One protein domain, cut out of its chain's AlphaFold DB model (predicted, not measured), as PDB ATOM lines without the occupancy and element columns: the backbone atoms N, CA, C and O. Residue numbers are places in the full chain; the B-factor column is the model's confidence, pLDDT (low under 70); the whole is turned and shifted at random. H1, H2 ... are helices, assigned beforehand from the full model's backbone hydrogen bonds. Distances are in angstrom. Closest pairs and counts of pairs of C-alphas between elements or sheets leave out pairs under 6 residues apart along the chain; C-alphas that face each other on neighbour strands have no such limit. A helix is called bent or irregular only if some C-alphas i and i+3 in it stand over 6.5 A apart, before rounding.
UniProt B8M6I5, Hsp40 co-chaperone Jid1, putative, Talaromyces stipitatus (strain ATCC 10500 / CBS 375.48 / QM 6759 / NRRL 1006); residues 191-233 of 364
ATOM      1  N   SER A 191     141.121 150.684 173.116       81.25
ATOM      2  CA  SER A 191     141.904 151.605 173.942       81.25
ATOM      3  C   SER A 191     142.786 150.819 174.920       81.25
ATOM      4  O   SER A 191     142.339 149.833 175.506       81.25
ATOM      5  N   HIS A 192     144.034 151.253 175.136       78.56
ATOM      6  CA  HIS A 192     144.958 150.571 176.058       78.56
ATOM      7  C   HIS A 192     144.315 150.281 177.428       78.56
ATOM      8  O   HIS A 192     144.538 149.218 177.994       78.56
ATOM      9  N   GLY A 193     143.460 151.182 177.928       80.12
ATOM     10  CA  GLY A 193     142.749 151.001 179.196       80.12
ATOM     11  C   GLY A 193     141.723 149.861 179.197       80.12
ATOM     12  O   GLY A 193     141.643 149.121 180.173       80.12
ATOM     13  N   THR A 194     140.972 149.668 178.108       84.12
ATOM     14  CA  THR A 194     140.004 148.559 178.016       84.12
ATOM     15  C   THR A 194     140.715 147.227 177.821       84.12
ATOM     16  O   THR A 194     140.368 146.254 178.480       84.12
ATOM     17  N   PHE A 195     141.782 147.194 177.021       82.62
ATOM     18  CA  PHE A 195     142.624 146.007 176.858       82.62
ATOM     19  C   PHE A 195     143.284 145.567 178.174       82.62
ATOM     20  O   PHE A 195     143.223 144.393 178.530       82.62
ATOM     21  N   ILE A 196     143.851 146.507 178.941       89.25
ATOM     22  CA  ILE A 196     144.417 146.213 180.267       89.25
ATOM     23  C   ILE A 196     143.324 145.706 181.211       89.25
ATOM     24  O   ILE A 196     143.545 144.736 181.930       89.25
ATOM     25  N   SER A 197     142.129 146.303 181.178       85.69
ATOM     26  CA  SER A 197     140.996 145.825 181.974       85.69
ATOM     27  C   SER A 197     140.586 144.397 181.599       85.69
ATOM     28  O   SER A 197     140.347 143.598 182.503       85.69
ATOM     29  N   PHE A 198     140.579 144.039 180.310       90.00
ATOM     30  CA  PHE A 198     140.321 142.668 179.856       90.00
ATOM     31  C   PHE A 198     141.412 141.691 180.294       90.00
ATOM     32  O   PHE A 198     141.082 140.604 180.757       90.00
ATOM     33  N   ILE A 199     142.693 142.069 180.214       89.81
ATOM     34  CA  ILE A 199     143.794 141.228 180.705       89.81
ATOM     35  C   ILE A 199     143.670 141.010 182.209       89.81
ATOM     36  O   ILE A 199     143.758 139.876 182.664       89.81
ATOM     37  N   VAL A 200     143.441 142.070 182.989       90.44
ATOM     38  CA  VAL A 200     143.269 141.963 184.445       90.44
ATOM     39  C   VAL A 200     142.069 141.081 184.774       90.44
ATOM     40  O   VAL A 200     142.166 140.229 185.652       90.44
ATOM     41  N   LEU A 201     140.964 141.215 184.038       90.06
ATOM     42  CA  LEU A 201     139.789 140.369 184.208       90.06
ATOM     43  C   LEU A 201     140.092 138.902 183.877       90.06
ATOM     44  O   LEU A 201     139.728 138.032 184.656       90.06
ATOM     45  N   LEU A 202     140.819 138.622 182.792       87.25
ATOM     46  CA  LEU A 202     141.215 137.267 182.394       87.25
ATOM     47  C   LEU A 202     142.220 136.655 183.382       87.25
ATOM     48  O   LEU A 202     142.104 135.482 183.711       87.25
ATOM     49  N   VAL A 203     143.149 137.443 183.927       88.06
ATOM     50  CA  VAL A 203     144.089 137.010 184.975       88.06
ATOM     51  C   VAL A 203     143.369 136.743 186.293       88.06
ATOM     52  O   VAL A 203     143.678 135.760 186.956       88.06
ATOM     53  N   LEU A 204     142.389 137.564 186.677       84.88
ATOM     54  CA  LEU A 204     141.577 137.320 187.871       84.88
ATOM     55  C   LEU A 204     140.690 136.078 187.698       84.88
ATOM     56  O   LEU A 204     140.614 135.251 188.604       84.88
ATOM     57  N   PHE A 205     140.079 135.902 186.523       79.62
ATOM     58  CA  PHE A 205     139.233 134.746 186.214       79.62
ATOM     59  C   PHE A 205     140.057 133.453 186.063       79.62
ATOM     60  O   PHE A 205     139.687 132.406 186.590       79.62
ATOM     61  N   GLY A 206     141.221 133.535 185.414       73.38
ATOM     62  CA  GLY A 206     142.179 132.438 185.261       73.38
ATOM     63  C   GLY A 206     142.910 132.095 186.561       73.38
ATOM     64  O   GLY A 206     143.157 130.924 186.839       73.38
ATOM     65  N   GLY A 207     143.192 133.092 187.404       68.75
ATOM     66  CA  GLY A 207     143.778 132.912 188.730       68.75
ATOM     67  C   GLY A 207     142.821 132.234 189.711       68.75
ATOM     68  O   GLY A 207     143.250 131.406 190.512       68.75
ATOM     69  N   PHE A 208     141.516 132.504 189.607       64.50
ATOM     70  CA  PHE A 208     140.505 131.845 190.437       64.50
ATOM     71  C   PHE A 208     140.290 130.368 190.054       64.50
ATOM     72  O   PHE A 208     139.989 129.545 190.916       64.50
ATOM     73  N   ALA A 209     140.511 130.003 188.785       63.31
ATOM     74  CA  ALA A 209     140.339 128.633 188.295       63.31
ATOM     75  C   ALA A 209     141.500 127.671 188.646       63.31
ATOM     76  O   ALA A 209     141.337 126.456 188.558       63.31
ATOM     77  N   GLN A 210     142.673 128.178 189.045       59.41
ATOM     78  CA  GLN A 210     143.921 127.395 189.115       59.41
ATOM     79  C   GLN A 210     144.356 126.964 190.530       59.41
ATOM     80  O   GLN A 210     145.188 126.066 190.671       59.41
ATOM     81  N   ALA A 211     143.799 127.545 191.598       58.69
ATOM     82  CA  ALA A 211     144.309 127.320 192.959       58.69
ATOM     83  C   ALA A 211     144.112 125.881 193.490       58.69
ATOM     84  O   ALA A 211     144.859 125.432 194.360       58.69
ATOM     85  N   SER A 212     143.140 125.130 192.965       60.09
ATOM     86  CA  SER A 212     142.852 123.758 193.412       60.09
ATOM     87  C   SER A 212     143.512 122.661 192.563       60.09
ATOM     88  O   SER A 212     143.664 121.543 193.052       60.09
ATOM     89  N   TRP A 213     143.960 122.963 191.337       58.53
ATOM     90  CA  TRP A 213     144.552 121.980 190.410       58.53
ATOM     91  C   TRP A 213     146.093 121.991 190.409       58.53
ATOM     92  O   TRP A 213     146.737 120.948 190.260       58.53
ATOM     93  N   ILE A 214     146.705 123.157 190.649       62.50
ATOM     94  CA  ILE A 214     148.168 123.318 190.722       62.50
ATOM     95  C   ILE A 214     148.752 122.586 191.940       62.50
ATOM     96  O   ILE A 214     149.785 121.927 191.843       62.50
ATOM     97  N   THR A 215     148.067 122.620 193.080       61.47
ATOM     98  CA  THR A 215     148.594 122.063 194.336       61.47
ATOM     99  C   THR A 215     148.705 120.531 194.313       61.47
ATOM    100  O   THR A 215     149.605 119.969 194.930       61.47
ATOM    101  N   GLN A 216     147.836 119.833 193.569       61.94
ATOM    102  CA  GLN A 216     147.873 118.365 193.481       61.94
ATOM    103  C   GLN A 216     148.899 117.846 192.463       61.94
ATOM    104  O   GLN A 216     149.463 116.770 192.648       61.94
ATOM    105  N   THR A 217     149.181 118.612 191.406       61.22
ATOM    106  CA  THR A 217     150.119 118.213 190.343       61.22
ATOM    107  C   THR A 217     151.577 118.538 190.680       61.22
ATOM    108  O   THR A 217     152.476 117.792 190.284       61.22
ATOM    109  N   GLN A 218     151.830 119.589 191.469       61.94
ATOM    110  CA  GLN A 218     153.192 119.992 191.837       61.94
ATOM    111  C   GLN A 218     153.891 119.026 192.801       61.94
ATOM    112  O   GLN A 218     155.079 118.761 192.630       61.94
ATOM    113  N   LEU A 219     153.160 118.390 193.725       64.88
ATOM    114  CA  LEU A 219     153.756 117.433 194.669       64.88
ATOM    115  C   LEU A 219     154.410 116.225 193.971       64.88
ATOM    116  O   LEU A 219     155.433 115.724 194.434       64.88
ATOM    117  N   GLY A 220     153.862 115.772 192.838       74.19
ATOM    118  CA  GLY A 220     154.453 114.685 192.048       74.19
ATOM    119  C   GLY A 220     155.608 115.135 191.144       74.19
ATOM    120  O   GLY A 220     156.528 114.360 190.877       74.19
ATOM    121  N   LEU A 221     155.580 116.386 190.678       76.25
ATOM    122  CA  LEU A 221     156.637 116.974 189.851       76.25
ATOM    123  C   LEU A 221     157.910 117.219 190.659       76.25
ATOM    124  O   LEU A 221     158.982 116.812 190.216       76.25
ATOM    125  N   ASP A 222     157.794 117.783 191.863       79.69
ATOM    126  CA  ASP A 222     158.947 118.040 192.731       79.69
ATOM    127  C   ASP A 222     159.673 116.743 193.106       79.69
ATOM    128  O   ASP A 222     160.903 116.682 193.067       79.69
ATOM    129  N   GLN A 223     158.924 115.668 193.373       81.75
ATOM    130  CA  GLN A 223     159.498 114.344 193.634       81.75
ATOM    131  C   GLN A 223     160.266 113.799 192.424       81.75
ATOM    132  O   GLN A 223     161.389 113.319 192.575       81.75
ATOM    133  N   ARG A 224     159.707 113.916 191.213       82.44
ATOM    134  CA  ARG A 224     160.376 113.468 189.979       82.44
ATOM    135  C   ARG A 224     161.618 114.297 189.664       82.44
ATOM    136  O   ARG A 224     162.636 113.733 189.269       82.44
ATOM    137  N   VAL A 225     161.568 115.614 189.869       87.75
ATOM    138  CA  VAL A 225     162.721 116.508 189.687       87.75
ATOM    139  C   VAL A 225     163.826 116.161 190.680       87.75
ATOM    140  O   VAL A 225     164.985 116.036 190.287       87.75
ATOM    141  N   GLN A 226     163.484 115.933 191.949       88.69
ATOM    142  CA  GLN A 226     164.451 115.487 192.952       88.69
ATOM    143  C   GLN A 226     165.034 114.114 192.619       88.69
ATOM    144  O   GLN A 226     166.242 113.921 192.749       88.69
ATOM    145  N   GLU A 227     164.224 113.172 192.134       91.06
ATOM    146  CA  GLU A 227     164.696 111.848 191.733       91.06
ATOM    147  C   GLU A 227     165.650 111.926 190.530       91.06
ATOM    148  O   GLU A 227     166.721 111.312 190.543       91.06
ATOM    149  N   MET A 228     165.310 112.712 189.505       86.88
ATOM    150  CA  MET A 228     166.177 112.944 188.347       86.88
ATOM    151  C   MET A 228     167.474 113.651 188.744       86.88
ATOM    152  O   MET A 228     168.544 113.256 188.282       86.88
ATOM    153  N   ASN A 229     167.401 114.634 189.644       90.44
ATOM    154  CA  ASN A 229     168.572 115.317 190.184       90.44
ATOM    155  C   ASN A 229     169.445 114.384 191.033       90.44
ATOM    156  O   ASN A 229     170.668 114.431 190.945       90.44
ATOM    157  N   ALA A 230     168.850 113.481 191.811       93.75
ATOM    158  CA  ALA A 230     169.594 112.479 192.567       93.75
ATOM    159  C   ALA A 230     170.270 111.459 191.636       93.75
ATOM    160  O   ALA A 230     171.432 111.104 191.841       93.75
ATOM    161  N   LYS A 231     169.577 111.010 190.581       91.50
ATOM    162  CA  LYS A 231     170.147 110.130 189.548       91.50
ATOM    163  C   LYS A 231     171.290 110.821 188.804       91.50
ATOM    164  O   LYS A 231     172.356 110.226 188.653       91.50
ATOM    165  N   SER A 232     171.114 112.076 188.394       91.38
ATOM    166  CA  SER A 232     172.155 112.839 187.700       91.38
ATOM    167  C   SER A 232     173.362 113.097 188.609       91.38
ATOM    168  O   SER A 232     174.492 112.848 188.191       91.38
ATOM    169  N   ALA A 233     173.144 113.462 189.876       92.50
ATOM    170  CA  ALA A 233     174.202 113.620 190.870       92.50
ATOM    171  C   ALA A 233     174.990 112.318 191.083       92.50
ATOM    172  O   ALA A 233     176.219 112.345 191.119       92.50
TER     173      ALA A 233
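Overview. This is residues 191 to 233 of the 364 residues of the protein "Hsp40 co-chaperone Jid1, putative" of Talaromyces stipitatus (strain ATCC 10500 / CBS 375.48 / QM 6759 / NRRL 1006) (UniProt B8M6I5). Two helices of similar length, H1 and then H2, are joined end to end by residues 211 to 213 and make a wide, flat, open V, with that link at the corner. The printed part has 43 residues with two named helices and no named strand; its class is all helix. It is extended, with a radius of gyration of the C-alphas of 17.7 A and spans of 52 by 21 by 5 A.

Along the chain. H1, residues 192 to 210, begins at C-alpha 192 (144.958, 150.571, 176.058) and is 26.6 A long. H2, residues 214 to 233, is 27.8 A long and ends at C-alpha 233 (174.202, 113.620, 190.870). H2 is neither bent nor irregular, but only just: C-alphas 216 and 219 are 6.1 A apart.

Arrangement. H1 and H2 meet only through their tight link. Of the O i to N i+4 pairs, 14 of 15 in H1 and 13 of 16 in H2 are within hydrogen-bond range.

Size, cuts and confidence. The two C-alphas farthest apart, those of Ser 191 and Ala 233, are 52.7 A apart. The printed part has no cut. Mean pLDDT of the printed part is 78.4; residues 207 to 219 are under 70.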